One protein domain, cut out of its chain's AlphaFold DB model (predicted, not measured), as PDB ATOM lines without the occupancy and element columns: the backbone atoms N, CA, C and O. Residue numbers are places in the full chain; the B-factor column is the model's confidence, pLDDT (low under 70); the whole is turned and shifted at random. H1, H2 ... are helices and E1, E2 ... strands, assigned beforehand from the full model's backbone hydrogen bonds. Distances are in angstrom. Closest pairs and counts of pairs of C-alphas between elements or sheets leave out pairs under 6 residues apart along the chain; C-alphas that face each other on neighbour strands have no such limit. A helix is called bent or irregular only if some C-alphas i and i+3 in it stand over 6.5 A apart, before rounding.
ATOM      1  N   LYS A  23     269.960 172.073 177.634       40.81
ATOM      2  CA  LYS A  23     268.664 172.724 177.331       40.81
ATOM      3  C   LYS A  23     268.909 174.063 176.646       40.81
ATOM      4  O   LYS A  23     269.967 174.645 176.849       40.81
ATOM      5  N   ALA A  24     267.940 174.557 175.893       47.56
ATOM      6  CA  ALA A  24     267.980 175.889 175.315       47.56
ATOM      7  C   ALA A  24     266.524 176.385 175.119       47.56
ATOM      8  O   ALA A  24     265.628 175.603 174.802       47.56
ATOM      9  N   SER A  25     266.249 177.648 175.453       47.81
ATOM     10  CA  SER A  25     264.900 178.234 175.422       47.81
ATOM     11  C   SER A  25     264.953 179.620 174.809       47.81
ATOM     12  O   SER A  25     265.817 180.406 175.195       47.81
ATOM     13  N   HIS A  26     264.020 179.910 173.910       55.34
ATOM     14  CA  HIS A  26     263.795 181.200 173.274       55.34
ATOM     15  C   HIS A  26     265.108 181.856 172.811       55.34
ATOM     16  O   HIS A  26     265.700 181.410 171.832       55.34
ATOM     17  N   ALA A  27     265.644 182.812 173.569       55.00
ATOM     18  CA  ALA A  27     266.859 183.550 173.238       55.00
ATOM     19  C   ALA A  27     268.164 182.725 173.244       55.00
ATOM     20  O   ALA A  27     269.220 183.267 172.941       55.00
ATOM     21  N   ALA A  28     268.154 181.439 173.591       55.75
ATOM     22  CA  ALA A  28     269.380 180.643 173.582       55.75
ATOM     23  C   ALA A  28     270.053 180.599 172.195       55.75
ATOM     24  O   ALA A  28     271.271 180.684 172.103       55.75
ATOM     25  N   THR A  29     269.286 180.578 171.105       54.69
ATOM     26  CA  THR A  29     269.824 180.609 169.732       54.69
ATOM     27  C   THR A  29     270.399 181.968 169.312       54.69
ATOM     28  O   THR A  29     270.953 182.065 168.216       54.69
ATOM     29  N   THR A  30     270.305 183.006 170.156       54.22
ATOM     30  CA  THR A  30     270.930 184.326 169.932       54.22
ATOM     31  C   THR A  30     272.326 184.435 170.552       54.22
ATOM     32  O   THR A  30     273.024 185.428 170.345       54.22
ATOM     33  N   ALA A  31     272.757 183.429 171.321       54.12
ATOM     34  CA  ALA A  31     274.072 183.408 171.945       54.12
ATOM     35  C   ALA A  31     275.148 182.872 170.986       54.12
ATOM     36  O   ALA A  31     274.863 182.044 170.125       54.12
ATOM     37  N   LEU A  32     276.395 183.326 171.180       56.62
ATOM     38  CA  LEU A  32     277.601 182.777 170.540       56.62
ATOM     39  C   LEU A  32     277.458 182.575 169.015       56.62
ATOM     40  O   LEU A  32     277.895 181.563 168.473       56.62
ATOM     41  N   THR A  33     276.845 183.538 168.319       56.78
ATOM     42  CA  THR A  33     276.493 183.439 166.886       56.78
ATOM     43  C   THR A  33     277.695 183.343 165.943       56.78
ATOM     44  O   THR A  33     277.535 182.994 164.778       56.78
ATOM     45  N   THR A  34     278.905 183.621 166.437       66.38
ATOM     46  CA  THR A  34     280.171 183.453 165.706       66.38
ATOM     47  C   THR A  34     280.836 182.095 165.943       66.38
ATOM     48  O   THR A  34     281.771 181.745 165.228       66.38
ATOM     49  N   GLU A  35     280.368 181.317 166.924       69.62
ATOM     50  CA  GLU A  35     280.964 180.040 167.312       69.62
ATOM     51  C   GLU A  35     280.252 178.885 166.603       69.62
ATOM     52  O   GLU A  35     279.171 178.452 167.012       69.62
ATOM     53  N   SER A  36     280.867 178.336 165.551       69.31
ATOM     54  CA  SER A  36     280.302 177.230 164.756       69.31
ATOM     55  C   SER A  36     279.901 176.021 165.612       69.31
ATOM     56  O   SER A  36     278.855 175.409 165.388       69.31
ATOM     57  N   PHE A  37     280.681 175.732 166.657       68.81
ATOM     58  CA  PHE A  37     280.366 174.726 167.666       68.81
ATOM     59  C   PHE A  37     278.984 174.938 168.299       68.81
ATOM     60  O   PHE A  37     278.222 173.984 168.462       68.81
ATOM     61  N   TYR A  38     278.650 176.180 168.663       68.19
ATOM     62  CA  TYR A  38     277.399 176.495 169.344       68.19
ATOM     63  C   TYR A  38     276.197 176.362 168.407       68.19
ATOM     64  O   TYR A  38     275.193 175.781 168.805       68.19
ATOM     65  N   GLY A  39     276.323 176.793 167.151       66.62
ATOM     66  CA  GLY A  39     275.275 176.624 166.138       66.62
ATOM     67  C   GLY A  39     274.997 175.167 165.797       66.62
ATOM     68  O   GLY A  39     273.842 174.750 165.748       66.62
ATOM     69  N   ASN A  40     276.049 174.359 165.641       70.31
ATOM     70  CA  ASN A  40     275.908 172.913 165.442       70.31
ATOM     71  C   ASN A  40     275.274 172.256 166.679       70.31
ATOM     72  O   ASN A  40     274.452 171.338 166.585       70.31
ATOM     73  N   LEU A  41     275.615 172.758 167.867       71.56
ATOM     74  CA  LEU A  41     275.052 172.272 169.112       71.56
ATOM     75  C   LEU A  41     273.562 172.601 169.254       71.56
ATOM     76  O   LEU A  41     272.812 171.688 169.592       71.56
ATOM     77  N   THR A  42     273.133 173.847 169.055       74.31
ATOM     78  CA  THR A  42     271.724 174.269 169.192       74.31
ATOM     79  C   THR A  42     270.873 173.841 168.004       74.31
ATOM     80  O   THR A  42     269.659 173.692 168.144       74.31
ATOM     81  N   GLY A  43     271.501 173.608 166.853       77.25
ATOM     82  CA  GLY A  43     270.865 173.223 165.601       77.25
ATOM     83  C   GLY A  43     270.696 174.367 164.622       77.25
ATOM     84  O   GLY A  43     270.755 174.144 163.417       77.25
ATOM     85  N   ALA A  44     270.496 175.580 165.125       79.38
ATOM     86  CA  ALA A  44     270.313 176.755 164.299       79.38
ATOM     87  C   ALA A  44     270.678 178.034 165.061       79.38
ATOM     88  O   ALA A  44     270.576 178.088 166.292       79.38
ATOM     89  N   PHE A  45     271.062 179.071 164.321       78.88
ATOM     90  CA  PHE A  45     271.215 180.422 164.854       78.88
ATOM     91  C   PHE A  45     269.964 181.243 164.577       78.88
ATOM     92  O   PHE A  45     269.411 181.181 163.477       78.88
ATOM     93  N   PHE A  46     269.529 182.011 165.572       80.00
ATOM     94  CA  PHE A  46     268.448 182.976 165.405       80.00
ATOM     95  C   PHE A  46     268.813 184.006 164.333       80.00
ATOM     96  O   PHE A  46     269.931 184.513 164.327       80.00
ATOM     97  N   SER A  47     267.851 184.311 163.465       80.81
ATOM     98  CA  SER A  47     267.973 185.297 162.388       80.81
ATOM     99  C   SER A  47     267.073 186.506 162.622       80.81
ATOM    100  O   SER A  47     267.478 187.624 162.348       80.81
ATOM    101  N   GLY A  48     265.854 186.300 163.128       80.31
ATOM    102  CA  GLY A  48     264.869 187.368 163.287       80.31
ATOM    103  C   GLY A  48     263.500 186.842 163.702       80.31
ATOM    104  O   GLY A  48     263.328 185.645 163.921       80.31
ATOM    105  N   HIS A  49     262.517 187.728 163.805       84.38
ATOM    106  CA  HIS A  49     261.108 187.360 163.952       84.38
ATOM    107  C   HIS A  49     260.198 188.478 163.404       84.38
ATOM    108  O   HIS A  49     260.616 189.644 163.317       84.38
ATOM    109  N   PRO A  50     258.958 188.152 162.995       83.94
ATOM    110  CA  PRO A  50     257.930 189.158 162.743       83.94
ATOM    111  C   PRO A  50     257.442 189.785 164.054       83.94
ATOM    112  O   PRO A  50     257.877 189.399 165.140       83.94
ATOM    113  N   GLU A  51     256.509 190.736 163.970       85.50
ATOM    114  CA  GLU A  51     255.803 191.186 165.173       85.50
ATOM    115  C   GLU A  51     255.148 189.999 165.883       85.50
ATOM    116  O   GLU A  51     254.646 189.065 165.243       85.50
ATOM    117  N   ILE A  52     255.183 190.050 167.214       88.25
ATOM    118  CA  ILE A  52     254.563 189.057 168.081       88.25
ATOM    119  C   ILE A  52     253.070 188.930 167.747       88.25
ATOM    120  O   ILE A  52     252.326 189.913 167.719       88.25
ATOM    121  N   GLN A  53     252.634 187.711 167.453       91.94
ATOM    122  CA  GLN A  53     251.289 187.430 166.957       91.94
ATOM    123  C   GLN A  53     250.899 185.980 167.249       91.94
ATOM    124  O   GLN A  53     251.730 185.163 167.646       91.94
ATOM    125  N   SER A  54     249.625 185.652 167.043       94.88
ATOM    126  CA  SER A  54     249.175 184.261 167.075       94.88
ATOM    127  C   SER A  54     249.636 183.524 165.822       94.88
ATOM    128  O   SER A  54     249.574 184.060 164.717       94.88
ATOM    129  N   ALA A  55     250.054 182.276 165.998       93.12
ATOM    130  CA  ALA A  55     250.307 181.337 164.915       93.12
ATOM    131  C   ALA A  55     249.761 179.957 165.291       93.12
ATOM    132  O   ALA A  55     249.614 179.621 166.469       93.12
ATOM    133  N   THR A  56     249.476 179.135 164.285       94.81
ATOM    134  CA  THR A  56     249.150 177.722 164.487       94.81
ATOM    135  C   THR A  56     250.419 176.886 164.385       94.81
ATOM    136  O   THR A  56     251.110 176.903 163.365       94.81
ATOM    137  N   TYR A  57     250.697 176.109 165.425       95.12
ATOM    138  CA  TYR A  57     251.823 175.191 165.505       95.12
ATOM    139  C   TYR A  57     251.344 173.758 165.296       95.12
ATOM    140  O   TYR A  57     250.382 173.316 165.920       95.12
ATOM    141  N   GLN A  58     252.023 173.019 164.427       96.00
ATOM    142  CA  GLN A  58     251.794 171.601 164.187       96.00
ATOM    143  C   GLN A  58     252.736 170.756 165.048       96.00
ATOM    144  O   GLN A  58     253.950 170.983 165.051       96.00
ATOM    145  N   VAL A  59     252.187 169.746 165.724       97.00
ATOM    146  CA  VAL A  59     252.963 168.773 166.499       97.00
ATOM    147  C   VAL A  59     253.581 167.730 165.577       97.00
ATOM    148  O   VAL A  59     252.897 167.049 164.812       97.00
ATOM    149  N   SER A  60     254.896 167.581 165.685       92.56
ATOM    150  CA  SER A  60     255.673 166.486 165.113       92.56
ATOM    151  C   SER A  60     256.133 165.595 166.269       92.56
ATOM    152  O   SER A  60     256.603 166.099 167.279       92.56
ATOM    153  N   ASN A  61     255.978 164.275 166.159       92.75
ATOM    154  CA  ASN A  61     256.342 163.318 167.217       92.75
ATOM    155  C   ASN A  61     255.516 163.443 168.531       92.75
ATOM    156  O   ASN A  61     256.058 163.774 169.588       92.75
ATOM    157  N   PRO A  62     254.202 163.132 168.496       94.94
ATOM    158  CA  PRO A  62     253.280 163.343 169.624       94.94
ATOM    159  C   PRO A  62     253.559 162.464 170.854       94.94
ATOM    160  O   PRO A  62     252.959 162.668 171.903       94.94
ATOM    161  N   THR A  63     254.450 161.474 170.755       94.69
ATOM    162  CA  THR A  63     254.838 160.628 171.895       94.69
ATOM    163  C   THR A  63     255.978 161.231 172.715       94.69
ATOM    164  O   THR A  63     256.252 160.757 173.819       94.69
ATOM    165  N   HIS A  64     256.651 162.270 172.212       94.62
ATOM    166  CA  HIS A  64     257.719 162.933 172.946       94.62
ATOM    167  C   HIS A  64     257.137 163.734 174.131       94.62
ATOM    168  O   HIS A  64     256.221 164.529 173.918       94.62
ATOM    169  N   PRO A  65     257.684 163.622 175.362       95.56
ATOM    170  CA  PRO A  65     257.085 164.238 176.555       95.56
ATOM    171  C   PRO A  65     256.871 165.752 176.450       95.56
ATOM    172  O   PRO A  65     255.907 166.282 176.982       95.56
ATOM    173  N   ALA A  66     257.746 166.456 175.729       95.12
ATOM    174  CA  ALA A  66     257.589 167.892 175.489       95.12
ATOM    175  C   ALA A  66     256.329 168.262 174.688       95.12
ATOM    176  O   ALA A  66     255.951 169.417 174.678       95.12
ATOM    177  N   VAL A  67     255.696 167.356 173.949       97.12
ATOM    178  CA  VAL A  67     254.525 167.698 173.117       97.12
ATOM    179  C   VAL A  67     253.356 166.742 173.320       97.12
ATOM    180  O   VAL A  67     252.332 166.891 172.665       97.12
ATOM    181  N   SER A  68     253.463 165.794 174.254       96.81
ATOM    182  CA  SER A  68     252.439 164.770 174.478       96.81
ATOM    183  C   SER A  68     251.121 165.310 175.032       96.81
ATOM    184  O   SER A  68     250.088 164.671 174.858       96.81
ATOM    185  N   SER A  69     251.147 166.469 175.698       96.00
ATOM    186  CA  SER A  69     249.936 167.155 176.176       96.00
ATOM    187  C   SER A  69     249.304 168.063 175.117       96.00
ATOM    188  O   SER A  69     248.196 168.553 175.321       96.00
ATOM    189  N   LEU A  70     250.000 168.331 174.005       97.38
ATOM    190  CA  LEU A  70     249.523 169.258 172.984       97.38
ATOM    191  C   LEU A  70     248.542 168.562 172.026       97.38
ATOM    192  O   LEU A  70     248.747 167.401 171.660       97.38
ATOM    193  N   PRO A  71     247.497 169.267 171.559       97.50
ATOM    194  CA  PRO A  71     246.702 168.799 170.430       97.50
ATOM    195  C   PRO A  71     247.560 168.725 169.150       97.50
ATOM    196  O   PRO A  71     248.587 169.398 169.066       97.50
ATOM    197  N   PRO A  72     247.134 167.981 168.105       97.12
ATOM    198  CA  PRO A  72     247.882 167.876 166.843       97.12
ATOM    199  C   PRO A  72     248.232 169.227 166.200       97.12
ATOM    200  O   PRO A  72     249.263 169.361 165.537       97.12
ATOM    201  N   THR A  73     247.374 170.225 166.417       96.44
ATOM    202  CA  THR A  73     247.598 171.630 166.080       96.44
ATOM    203  C   THR A  73     247.225 172.502 167.268       96.44
ATOM    204  O   THR A  73     246.155 172.312 167.846       96.44
ATOM    205  N   TRP A  74     248.066 173.475 167.595       96.25
ATOM    206  CA  TRP A  74     247.913 174.352 168.752       96.25
ATOM    207  C   TRP A  74     248.094 175.808 168.325       96.25
ATOM    208  O   TRP A  74     249.107 176.150 167.723       96.25
ATOM    209  N   GLU A  75     247.102 176.656 168.588       96.06
ATOM    210  CA  GLU A  75     247.234 178.100 168.387       96.06
ATOM    211  C   GLU A  75     247.891 178.725 169.616       96.06
ATOM    212  O   GLU A  75     247.451 178.491 170.744       96.06
ATOM    213  N   HIS A  76     248.949 179.502 169.400       95.56
ATOM    214  CA  HIS A  76     249.700 180.126 170.481       95.56
ATOM    215  C   HIS A  76     250.239 181.502 170.062       95.56
ATOM    216  O   HIS A  76     250.613 181.705 168.903       95.56
ATOM    217  N   TYR A  77     250.253 182.446 171.004       93.75
ATOM    218  CA  TYR A  77     250.705 183.825 170.802       93.75
ATOM    219  C   TYR A  77     252.155 183.978 171.264       93.75
ATOM    220  O   TYR A  77     252.437 183.832 172.453       93.75
ATOM    221  N   ASP A  78     253.070 184.249 170.332       90.44
ATOM    222  CA  ASP A  78     254.505 184.319 170.629       90.44
ATOM    223  C   ASP A  78     255.310 185.015 169.518       90.44
ATOM    224  O   ASP A  78     254.783 185.372 168.460       90.44
ATOM    225  N   GLU A  79     256.606 185.216 169.751       87.19
ATOM    226  CA  GLU A  79     257.550 185.575 168.696       87.19
ATOM    227  C   GLU A  79     257.897 184.330 167.873       87.19
ATOM    228  O   GLU A  79     258.580 183.411 168.329       87.19
ATOM    229  N   ILE A  80     257.456 184.309 166.615       88.50
ATOM    230  CA  ILE A  80     257.762 183.212 165.696       88.50
ATOM    231  C   ILE A  80     259.202 183.361 165.192       88.50
ATOM    232  O   ILE A  80     259.466 184.027 164.188       88.50
ATOM    233  N   TYR A  81     260.141 182.745 165.907       86.00
ATOM    234  CA  TYR A  81     261.564 182.810 165.583       86.00
ATOM    235  C   TYR A  81     261.874 182.271 164.187       86.00
ATOM    236  O   TYR A  81     261.372 181.226 163.766       86.00
ATOM    237  N   GLN A  82     262.763 182.987 163.510       83.88
ATOM    238  CA  GLN A  82     263.364 182.673 162.224       83.88
ATOM    239  C   GLN A  82     264.833 182.311 162.430       83.88
ATOM    240  O   GLN A  82     265.479 182.827 163.346       83.88
ATOM    241  N   TYR A  83     265.377 181.445 161.574       82.62
ATOM    242  CA  TYR A  83     266.722 180.895 161.757       82.62
ATOM    243  C   TYR A  83     267.555 180.953 160.481       82.62
ATOM    244  O   TYR A  83     267.025 180.756 159.392       82.62
ATOM    245  N   HIS A  84     268.864 181.178 160.609       79.06
ATOM    246  CA  HIS A  84     269.790 181.277 159.473       79.06
ATOM    247  C   HIS A  84     269.918 179.971 158.672       79.06
ATOM    248  O   HIS A  84     270.197 180.019 157.476       79.06
ATOM    249  N   GLN A  85     269.674 178.828 159.312       80.25
ATOM    250  CA  GLN A  85     269.689 177.504 158.700       80.25
ATOM    251  C   GLN A  85     268.559 176.636 159.254       80.25
ATOM    252  O   GLN A  85     268.040 176.894 160.345       80.25
ATOM    253  N   ASP A  86     268.201 175.588 158.516       84.62
ATOM    254  CA  ASP A  86     267.206 174.629 158.966       84.62
ATOM    255  C   ASP A  86     267.852 173.659 159.971       84.62
ATOM    256  O   ASP A  86     268.778 172.934 159.599       84.62
ATOM    257  N   PRO A  87     267.387 173.578 161.232       82.62
ATOM    258  CA  PRO A  87     267.929 172.635 162.204       82.62
ATOM    259  C   PRO A  87     267.895 171.177 161.725       82.62
ATOM    260  O   PRO A  87     268.735 170.389 162.156       82.62
ATOM    261  N   ARG A  88     266.990 170.797 160.811       85.31
ATOM    262  CA  ARG A  88     266.946 169.442 160.230       85.31
ATOM    263  C   ARG A  88     268.236 169.062 159.500       85.31
ATOM    264  O   ARG A  88     268.589 167.887 159.504       85.31
ATOM    265  N   GLU A  89     268.965 170.029 158.945       83.31
ATOM    266  CA  GLU A  89     270.269 169.800 158.301       83.31
ATOM    267  C   GLU A  89     271.340 169.325 159.302       83.31
ATOM    268  O   GLU A  89     272.350 168.750 158.904       83.31
ATOM    269  N   ASN A  90     271.087 169.479 160.608       76.00
ATOM    270  CA  ASN A  90     271.959 169.061 161.707       76.00
ATOM    271  C   ASN A  90     271.482 167.777 162.420       76.00
ATOM    272  O   ASN A  90     271.756 167.594 163.611       76.00
ATOM    273  N   ASN A  91     270.771 166.883 161.715       77.00
ATOM    274  CA  ASN A  91     270.244 165.610 162.242       77.00
ATOM    275  C   ASN A  91     269.349 165.780 163.483       77.00
ATOM    276  O   ASN A  91     269.432 165.025 164.454       77.00
ATOM    277  N   ILE A  92     268.511 166.809 163.467       85.38
ATOM    278  CA  ILE A  92     267.594 167.147 164.556       85.38
ATOM    279  C   ILE A  92     266.183 166.655 164.240       85.38
ATOM    280  O   ILE A  92     265.744 166.677 163.090       85.38
ATOM    281  N   ILE A  93     265.441 166.273 165.283       90.31
ATOM    282  CA  ILE A  93     264.047 165.840 165.178       90.31
ATOM    283  C   ILE A  93     263.119 166.967 165.635       90.31
ATOM    284  O   ILE A  93     263.232 167.472 166.754       90.31
ATOM    285  N   LEU A  94     262.170 167.342 164.776       93.06
ATOM    286  CA  LEU A  94     261.192 168.386 165.076       93.06
ATOM    287  C   LEU A  94     260.116 167.911 166.057       93.06
ATOM    288  O   LEU A  94     259.659 166.769 166.004       93.06
ATOM    289  N   LEU A  95     259.690 168.841 166.910       95.81
ATOM    290  CA  LEU A  95     258.586 168.701 167.861       95.81
ATOM    291  C   LEU A  95     257.428 169.637 167.525       95.81
ATOM    292  O   LEU A  95     256.271 169.232 167.563       95.81
ATOM    293  N   VAL A 113     265.459 188.228 156.920       54.31
ATOM    294  CA  VAL A 113     264.500 187.115 156.811       54.31
ATOM    295  C   VAL A 113     265.214 185.944 156.150       54.31
ATOM    296  O   VAL A 113     265.661 186.057 155.005       54.31
ATOM    297  N   SER A 114     265.353 184.828 156.857       53.34
ATOM    298  CA  SER A 114     265.991 183.654 156.273       53.34
ATOM    299  C   SER A 114     265.168 183.140 155.078       53.34
ATOM    300  O   SER A 114     263.938 183.046 155.183       53.34
ATOM    301  N   PRO A 115     265.799 182.770 153.944       50.44
ATOM    302  CA  PRO A 115     265.107 182.286 152.744       50.44
ATOM    303  C   PRO A 115     264.241 181.038 152.971       50.44
ATOM    304  O   PRO A 115     263.359 180.758 152.160       50.44
ATOM    305  N   ILE A 116     264.466 180.303 154.070       54.28
ATOM    306  CA  ILE A 116     263.702 179.101 154.441       54.28
ATOM    307  C   ILE A 116     262.193 179.402 154.555       54.28
ATOM    308  O   ILE A 116     261.377 178.516 154.316       54.28
ATOM    309  N   GLN A 117     261.804 180.648 154.863       53.75
ATOM    310  CA  GLN A 117     260.490 180.947 155.446       53.75
ATOM    311  C   GLN A 117     259.476 181.724 154.620       53.75
ATOM    312  O   GLN A 117     258.356 181.893 155.086       53.75
ATOM    313  N   LEU A 118     259.798 182.208 153.423       55.56
ATOM    314  CA  LEU A 118     258.826 183.008 152.661       55.56
ATOM    315  C   LEU A 118     258.305 182.333 151.401       55.56
ATOM    316  O   LEU A 118     257.490 182.928 150.703       55.56
ATOM    317  N   THR A 119     258.716 181.098 151.112       56.03
ATOM    318  CA  THR A 119     258.201 180.389 149.939       56.03
ATOM    319  C   THR A 119     256.850 179.762 150.285       56.03
ATOM    320  O   THR A 119     256.801 178.889 151.155       56.03
ATOM    321  N   PRO A 120     255.738 180.151 149.635       57.16
ATOM    322  CA  PRO A 120     254.484 179.415 149.756       57.16
ATOM    323  C   PRO A 120     254.708 177.943 149.386       57.16
ATOM    324  O   PRO A 120     255.256 177.649 148.327       57.16
ATOM    325  N   GLY A 121     254.325 177.020 150.272       59.41
ATOM    326  CA  GLY A 121     254.611 175.587 150.107       59.41
ATOM    327  C   GLY A 121     256.029 175.155 150.507       59.41
ATOM    328  O   GLY A 121     256.390 174.000 150.288       59.41
ATOM    329  N   GLY A 122     256.827 176.053 151.094       62.66
ATOM    330  CA  GLY A 122     258.100 175.726 151.732       62.66
ATOM    331  C   GLY A 122     257.929 174.819 152.961       62.66
ATOM    332  O   GLY A 122     256.810 174.619 153.445       62.66
ATOM    333  N   PRO A 123     259.029 174.239 153.469       66.69
ATOM    334  CA  PRO A 123     258.971 173.360 154.626       66.69
ATOM    335  C   PRO A 123     258.452 174.126 155.857       66.69
ATOM    336  O   PRO A 123     258.739 175.314 156.008       66.69
ATOM    337  N   PRO A 124     257.688 173.474 156.751       75.69
ATOM    338  CA  PRO A 124     257.103 174.151 157.902       75.69
ATOM    339  C   PRO A 124     258.214 174.702 158.805       75.69
ATOM    340  O   PRO A 124     259.269 174.067 158.946       75.69
ATOM    341  N   GLN A 125     257.977 175.884 159.381       87.25
ATOM    342  CA  GLN A 125     258.990 176.616 160.134       87.25
ATOM    343  C   GLN A 125     259.296 175.882 161.438       87.25
ATOM    344  O   GLN A 125     258.389 175.785 162.262       87.25
ATOM    345  N   PRO A 126     260.521 175.398 161.686       91.56
ATOM    346  CA  PRO A 126     260.834 174.696 162.922       91.56
ATOM    347  C   PRO A 126     260.807 175.652 164.114       91.56
ATOM    348  O   PRO A 126     261.369 176.739 164.059       91.56
ATOM    349  N   ILE A 127     260.161 175.240 165.203       92.38
ATOM    350  CA  ILE A 127     259.987 176.066 166.408       92.38
ATOM    351  C   ILE A 127     260.527 175.358 167.640       92.38
ATOM    352  O   ILE A 127     261.223 175.975 168.440       92.38
ATOM    353  N   ALA A 128     260.247 174.066 167.779       93.69
ATOM    354  CA  ALA A 128     260.806 173.254 168.846       93.69
ATOM    355  C   ALA A 128     261.349 171.950 168.284       93.69
ATOM    356  O   ALA A 128     260.786 171.384 167.342       93.69
ATOM    357  N   TRP A 129     262.436 171.471 168.870       92.44
ATOM    358  CA  TRP A 129     263.122 170.279 168.413       92.44
ATOM    359  C   TRP A 129     263.969 169.640 169.504       92.44
ATOM    360  O   TRP A 129     264.257 170.233 170.548       92.44
ATOM    361  N   PHE A 130     264.387 168.409 169.244       89.75
ATOM    362  CA  PHE A 130     265.308 167.688 170.100       89.75
ATOM    363  C   PHE A 130     266.372 166.951 169.295       89.75
ATOM    364  O   PHE A 130     266.243 166.708 168.095       89.75
ATOM    365  N   ARG A 131     267.432 166.566 170.000       85.44
ATOM    366  CA  ARG A 131     268.441 165.624 169.522       85.44
ATOM    367  C   ARG A 131     268.803 164.699 170.666       85.44
ATOM    368  O   ARG A 131     269.067 165.174 171.769       85.44
ATOM    369  N   ASP A 132     268.796 163.396 170.436       79.69
ATOM    370  CA  ASP A 132     269.280 162.433 171.426       79.69
ATOM    371  C   ASP A 132     270.726 162.002 171.135       79.69
ATOM    372  O   ASP A 132     271.319 162.377 170.127       79.69
ATOM    373  N   ALA A 133     271.289 161.195 172.034       69.38
ATOM    374  CA  ALA A 133     272.667 160.724 171.937       69.38
ATOM    375  C   ALA A 133     272.938 159.784 170.744       69.38
ATOM    376  O   ALA A 133     274.097 159.488 170.473       69.38
ATOM    377  N   SER A 134     271.901 159.285 170.061       69.12
ATOM    378  CA  SER A 134     272.043 158.433 168.874       69.12
ATOM    379  C   SER A 134     272.236 159.232 167.580       69.12
ATOM    380  O   SER A 134     272.649 158.668 166.569       69.12
ATOM    381  N   HIS A 135     272.006 160.547 167.616       68.19
ATOM    382  CA  HIS A 135     272.167 161.433 166.468       68.19
ATOM    383  C   HIS A 135     273.561 162.061 166.490       68.19
ATOM    384  O   HIS A 135     273.838 162.975 167.272       68.19
ATOM    385  N   GLN A 136     274.443 161.546 165.630       61.09
ATOM    386  CA  GLN A 136     275.808 162.049 165.494       61.09
ATOM    387  C   GLN A 136     275.792 163.510 165.035       61.09
ATOM    388  O   GLN A 136     275.095 163.879 164.084       61.09
ATOM    389  N   LEU A 137     276.583 164.330 165.724       63.22
ATOM    390  CA  LEU A 137     276.982 165.640 165.230       63.22
ATOM    391  C   LEU A 137     278.082 165.484 164.169       63.22
ATOM    392  O   LEU A 137     278.493 164.361 163.872       63.22
ATOM    393  N   ALA A 138     278.526 166.597 163.573       59.56
ATOM    394  CA  ALA A 138     279.652 166.596 162.639       59.56
ATOM    395  C   ALA A 138     280.824 165.744 163.189       59.56
ATOM    396  O   ALA A 138     280.981 165.667 164.408       59.56
ATOM    397  N   PRO A 139     281.618 165.066 162.336       58.09
ATOM    398  CA  PRO A 139     282.555 164.014 162.764       58.09
ATOM    399  C   PRO A 139     283.566 164.424 163.852       58.09
ATOM    400  O   PRO A 139     284.120 163.575 164.545       58.09
ATOM    401  N   ASP A 140     283.811 165.721 163.994       60.56
ATOM    402  CA  ASP A 140     284.695 166.380 164.952       60.56
ATOM    403  C   ASP A 140     284.021 166.748 166.293       60.56
ATOM    404  O   ASP A 140     284.692 167.125 167.255       60.56
ATOM    405  N   LEU A 141     282.701 166.596 166.395       56.22
ATOM    406  CA  LEU A 141     281.883 166.969 167.543       56.22
ATOM    407  C   LEU A 141     281.424 165.727 168.325       56.22
ATOM    408  O   LEU A 141     280.330 165.195 168.127       56.22
ATOM    409  N   ILE A 142     282.242 165.276 169.279       51.25
ATOM    410  CA  ILE A 142     281.860 164.190 170.197       51.25
ATOM    411  C   ILE A 142     280.823 164.708 171.201       51.25
ATOM    412  O   ILE A 142     281.166 165.325 172.214       51.25
ATOM    413  N   HIS A 143     279.539 164.420 170.970       59.31
ATOM    414  CA  HIS A 143     278.481 164.709 171.940       59.31
ATOM    415  C   HIS A 143     277.477 163.561 172.070       59.31
ATOM    416  O   HIS A 143     276.592 163.390 171.242       59.31
ATOM    417  N   ASN A 144     277.542 162.853 173.199       60.97
ATOM    418  CA  ASN A 144     276.616 161.769 173.556       60.97
ATOM    419  C   ASN A 144     275.449 162.272 174.435       60.97
ATOM    420  O   ASN A 144     275.037 161.603 175.381       60.97
ATOM    421  N   GLY A 145     274.977 163.501 174.209       72.44
ATOM    422  CA  GLY A 145     274.031 164.189 175.094       72.44
ATOM    423  C   GLY A 145     272.677 164.459 174.448       72.44
ATOM    424  O   GLY A 145     272.567 164.559 173.232       72.44
ATOM    425  N   ARG A 146     271.647 164.637 175.281       81.81
ATOM    426  CA  ARG A 146     270.340 165.135 174.835       81.81
ATOM    427  C   ARG A 146     270.354 166.655 174.670       81.81
ATOM    428  O   ARG A 146     270.949 167.355 175.495       81.81
ATOM    429  N   LEU A 147     269.667 167.141 173.642       84.00
ATOM    430  CA  LEU A 147     269.318 168.538 173.392       84.00
ATOM    431  C   LEU A 147     267.798 168.658 173.330       84.00
ATOM    432  O   LEU A 147     267.162 167.890 172.616       84.00
ATOM    433  N   PHE A 148     267.247 169.658 174.006       88.00
ATOM    434  CA  PHE A 148     265.884 170.136 173.785       88.00
ATOM    435  C   PHE A 148     265.928 171.654 173.599       88.00
ATOM    436  O   PHE A 148     266.518 172.349 174.434       88.00
ATOM    437  N   GLN A 149     265.326 172.133 172.512       89.25
ATOM    438  CA  GLN A 149     265.240 173.543 172.136       89.25
ATOM    439  C   GLN A 149     263.790 173.895 171.812       89.25
ATOM    440  O   GLN A 149     263.101 173.148 171.116       89.25
ATOM    441  N   THR A 150     263.347 175.058 172.277       91.75
ATOM    442  CA  THR A 150     262.078 175.662 171.862       91.75
ATOM    443  C   THR A 150     262.256 177.160 171.669       91.75
ATOM    444  O   THR A 150     262.888 177.819 172.494       91.75
ATOM    445  N   GLY A 151     261.738 177.689 170.565       89.81
ATOM    446  CA  GLY A 151     261.682 179.121 170.268       89.81
ATOM    447  C   GLY A 151     260.549 179.846 170.995       89.81
ATOM    448  O   GLY A 151     260.486 181.065 170.917       89.81
ATOM    449  N   LEU A 152     259.684 179.125 171.710       91.06
ATOM    450  CA  LEU A 152     258.551 179.694 172.438       91.06
ATOM    451  C   LEU A 152     258.956 180.249 173.813       91.06
ATOM    452  O   LEU A 152     259.957 179.830 174.404       91.06
ATOM    453  N   GLY A 153     258.125 181.133 174.358       88.12
ATOM    454  CA  GLY A 153     258.181 181.648 175.718       88.12
ATOM    455  C   GLY A 153     258.462 183.145 175.836       88.12
ATOM    456  O   GLY A 153     258.926 183.548 176.905       88.12
ATOM    457  N   HIS A 154     258.207 183.961 174.804       86.69
ATOM    458  CA  HIS A 154     258.424 185.410 174.882       86.69
ATOM    459  C   HIS A 154     257.472 186.085 175.877       86.69
ATOM    460  O   HIS A 154     257.896 186.830 176.765       86.69
ATOM    461  N   ALA A 155     256.166 185.854 175.708       83.00
ATOM    462  CA  ALA A 155     255.138 186.539 176.477       83.00
ATOM    463  C   ALA A 155     255.149 186.055 177.932       83.00
ATOM    464  O   ALA A 155     255.081 184.859 178.216       83.00
ATOM    465  N   LYS A 156     255.194 186.982 178.895       84.81
ATOM    466  CA  LYS A 156     255.145 186.619 180.324       84.81
ATOM    467  C   LYS A 156     253.823 185.927 180.680       84.81
ATOM    468  O   LYS A 156     253.790 185.069 181.556       84.81
ATOM    469  N   GLU A 157     252.746 186.285 179.986       87.19
ATOM    470  CA  GLU A 157     251.404 185.733 180.143       87.19
ATOM    471  C   GLU A 157     251.388 184.230 179.849       87.19
ATOM    472  O   GLU A 157     250.746 183.478 180.580       87.19
ATOM    473  N   THR A 158     252.166 183.782 178.859       85.69
ATOM    474  CA  THR A 158     252.348 182.366 178.518       85.69
ATOM    475  C   THR A 158     252.853 181.562 179.722       85.69
ATOM    476  O   THR A 158     252.313 180.510 180.052       85.69
ATOM    477  N   TRP A 159     253.821 182.095 180.472       86.19
ATOM    478  CA  TRP A 159     254.345 181.437 181.674       86.19
ATOM    479  C   TRP A 159     253.363 181.422 182.849       86.19
ATOM    480  O   TRP A 159     253.426 180.523 183.691       86.19
ATOM    481  N   LEU A 160     252.478 182.416 182.935       89.31
ATOM    482  CA  LEU A 160     251.536 182.563 184.045       89.31
ATOM    483  C   LEU A 160     250.259 181.743 183.840       89.31
ATOM    484  O   LEU A 160     249.744 181.172 184.804       89.31
ATOM    485  N   TYR A 161     249.755 181.682 182.607       92.31
ATOM    486  CA  TYR A 161     248.382 181.250 182.337       92.31
ATOM    487  C   TYR A 161     248.267 180.079 181.360       92.31
ATOM    488  O   TYR A 161     247.273 179.358 181.421       92.31
ATOM    489  N   ASP A 162     249.259 179.840 180.499       93.94
ATOM    490  CA  ASP A 162     249.177 178.776 179.497       93.94
ATOM    491  C   ASP A 162     249.700 177.447 180.063       93.94
ATOM    492  O   ASP A 162     250.904 177.207 180.195       93.94
ATOM    493  N   THR A 163     248.775 176.559 180.430       96.56
ATOM    494  CA  THR A 163     249.123 175.240 180.969       96.56
ATOM    495  C   THR A 163     249.748 174.327 179.920       96.56
ATOM    496  O   THR A 163     250.642 173.561 180.264       96.56
ATOM    497  N   LEU A 164     249.342 174.429 178.651       96.56
ATOM    498  CA  LEU A 164     249.887 173.611 177.564       96.56
ATOM    499  C   LEU A 164     251.342 173.986 177.270       96.56
ATOM    500  O   LEU A 164     252.195 173.107 177.134       96.56
ATOM    501  N   PHE A 165     251.654 175.282 177.254       94.69
ATOM    502  CA  PHE A 165     253.033 175.754 177.158       94.69
ATOM    503  C   PHE A 165     253.880 175.283 178.347       94.69
ATOM    504  O   PHE A 165     255.005 174.807 178.180       94.69
ATOM    505  N   ARG A 166     253.356 175.400 179.570       94.12
ATOM    506  CA  ARG A 166     254.083 174.959 180.766       94.12
ATOM    507  C   ARG A 166     254.368 173.463 180.714       94.12
ATOM    508  O   ARG A 166     255.505 173.068 180.964       94.12
ATOM    509  N   ASP A 167     253.387 172.650 180.331       96.06
ATOM    510  CA  ASP A 167     253.557 171.211 180.121       96.06
ATOM    511  C   ASP A 167     254.601 170.916 179.039       96.06
ATOM    512  O   ASP A 167     255.430 170.023 179.227       96.06
ATOM    513  N   HIS A 168     254.645 171.708 177.962       95.38
ATOM    514  CA  HIS A 168     255.675 171.590 176.929       95.38
ATOM    515  C   HIS A 168     257.091 171.761 177.500       95.38
ATOM    516  O   HIS A 168     257.984 170.937 177.259       95.38
ATOM    517  N   ILE A 169     257.288 172.786 178.331       93.44
ATOM    518  CA  ILE A 169     258.558 173.030 179.021       93.44
ATOM    519  C   ILE A 169     258.868 171.915 180.029       93.44
ATOM    520  O   ILE A 169     259.989 171.395 180.037       93.44
ATOM    521  N   TYR A 170     257.904 171.510 180.861       92.44
ATOM    522  CA  TYR A 170     258.104 170.450 181.855       92.44
ATOM    523  C   TYR A 170     258.460 169.114 181.201       92.44
ATOM    524  O   TYR A 170     259.436 168.480 181.611       92.44
ATOM    525  N   GLY A 171     257.745 168.721 180.148       93.31
ATOM    526  CA  GLY A 171     258.004 167.498 179.401       93.31
ATOM    527  C   GLY A 171     259.378 167.501 178.728       93.31
ATOM    528  O   GLY A 171     260.121 166.522 178.827       93.31
ATOM    529  N   GLY A 172     259.788 168.620 178.122       90.50
ATOM    530  CA  GLY A 172     261.136 168.770 177.561       90.50
ATOM    531  C   GLY A 172     262.232 168.667 178.622       90.50
ATOM    532  O   GLY A 172     263.252 168.001 178.422       90.50
ATOM    533  N   ILE A 173     262.003 169.252 179.801       88.75
ATOM    534  CA  ILE A 173     262.901 169.148 180.954       88.75
ATOM    535  C   ILE A 173     263.007 167.703 181.454       88.75
ATOM    536  O   ILE A 173     264.128 167.238 181.679       88.75
ATOM    537  N   GLN A 174     261.883 167.008 181.634       88.69
ATOM    538  CA  GLN A 174     261.845 165.617 182.091       88.69
ATOM    539  C   GLN A 174     262.577 164.697 181.118       88.69
ATOM    540  O   GLN A 174     263.455 163.933 181.528       88.69
ATOM    541  N   TRP A 175     262.284 164.837 179.823       89.38
ATOM    542  CA  TRP A 175     262.941 164.070 178.774       89.38
ATOM    543  C   TRP A 175     264.450 164.307 178.766       89.38
ATOM    544  O   TRP A 175     265.231 163.354 178.736       89.38
ATOM    545  N   LEU A 176     264.893 165.560 178.873       84.31
ATOM    546  CA  LEU A 176     266.319 165.864 178.862       84.31
ATOM    547  C   LEU A 176     267.062 165.296 180.079       84.31
ATOM    548  O   LEU A 176     268.234 164.936 179.982       84.31
ATOM    549  N   LEU A 177     266.389 165.209 181.224       84.06
ATOM    550  CA  LEU A 177     266.938 164.622 182.444       84.06
ATOM    551  C   LEU A 177     266.852 163.087 182.469       84.06
ATOM    552  O   LEU A 177     267.404 162.475 183.377       84.06
ATOM    553  N   GLY A 178     266.192 162.459 181.490       82.00
ATOM    554  CA  GLY A 178     265.970 161.012 181.491       82.00
ATOM    555  C   GLY A 178     265.023 160.544 182.590       82.00
ATOM    556  O   GLY A 178     265.095 159.392 183.005       82.00
TER     557      GLY A 178
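This is residues 23 to 95 and 113 to 178 of the 192 residues of a protein of Talaromyces cellulolyticus (UniProt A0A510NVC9). A small twisted sheet of four strands, E1 E7 E6 E5, has the long helix H5 packed over one face and running along its strands, while the three short helices H1, H2 and H3 only graze the sheet. Past one end of the strands stands a separate two-stranded hairpin, E3 and E4; at the other end the long loop of residues 132 to 146, between E6 and E7, reaches far from the body. The 139 printed residues hold five named helices and seven named strands, in the order E1 H1 H2 E2 E3 E4 H3 E5 E6 E7 H4 H5, a mixed class of helices and strands. The four-stranded sheet is mixed, E1 being parallel to E7 and the other pairs antiparallel. The whole is compact, with a radius of gyration of the C-alphas of 14.5 A and spans of 42, 36 and 27 A.

In the larger sheet the edge strands are E1, residues 23 to 25, and E5, residues 93 to 95; the inner ones are E7, residues 147 to 150, and E6, residues 125 to 131. The sheet is twisted, with C-alphas up to 4.2 A off its best plane. E1 and E7 are parallel at 9 degrees, with N 24 and O 148 3.0 A apart, within hydrogen-bond range. E6 and E7 form an antiparallel hairpin at 158 degrees, with N 147 and O 131 at 2.8 A. E5 and E6 are antiparallel at 120 degrees, with N 95 and O 128 at 2.8 A. H5, residues 163 to 177, is on this sheet at a height of 9.8 A, over E7 and along the strands, at 6 degrees to E7 on the local plane; this gives two layers, a helix on one face of a sheet. The closest C-alphas of E7 and H5 are those of Phe 148 and Gly 172, 6.2 A apart. H4, residues 156 to 161, is not on the sheet; it and H5 touch only at the corner, about perpendicular at 80 degrees, with the C-alphas of Trp 159 and Arg 166 closest at 6.5 A. E3, residues 53 to 59, and E4, residues 73 to 78, are an antiparallel hairpin at 145 degrees, with N 57 and O 74 at 2.8 A. The closest C-alphas of E3 and E5 are those of Val 59 and Leu 95, 5.8 A apart. H1, residues 26 to 30, H2, residues 36 to 42, and H3, residues 87 to 90, only graze the larger sheet. H2 is close to but not clearly touching H1, at 6.6 A between C-alphas 29 and 42, and H3, at 6.7 A between C-alphas 40 and 90. E2, residues 46 to 50, pairs with no named strand, but its residues 46 to 48 pair antiparallel with residues 82 to 83. Every O i to N i+4 pair is within hydrogen-bond range in H2, H4 and H5; in H1 it is 0 of 1, with 1 of 2 O i to N i+3 pairs, and H3 is too short for an O i to N i+4 pair.

E1 begins at C-alpha 23, (268.664, 172.724, 177.331). H1 is irregular, with C-alphas 26 and 29 7.0 A apart. From first to last C-alpha, H2 measures 10.1 A, E2 12.5 A, E3 18.7 A, E4 15.1 A, E6 17.3 A, E7 10.3 A and H5 20.8 A. E6 begins at C-alpha 125, (258.990, 176.616, 160.134), and H5 ends at C-alpha 177, (266.938, 164.622, 182.444).

The two C-alphas farthest apart, those of Pro 139 and Tyr 161, are 43.0 A apart. Residues 96 to 112 are cut out, and C-alphas 95 and 113 are 22.3 A apart across the cut. The links E3 to E4 and E6 to E7 are long. The mean pLDDT of the printed part is 79.9, with residues 23 to 39, 113 to 123 and 133 to 144 holding the 40 residues under 70.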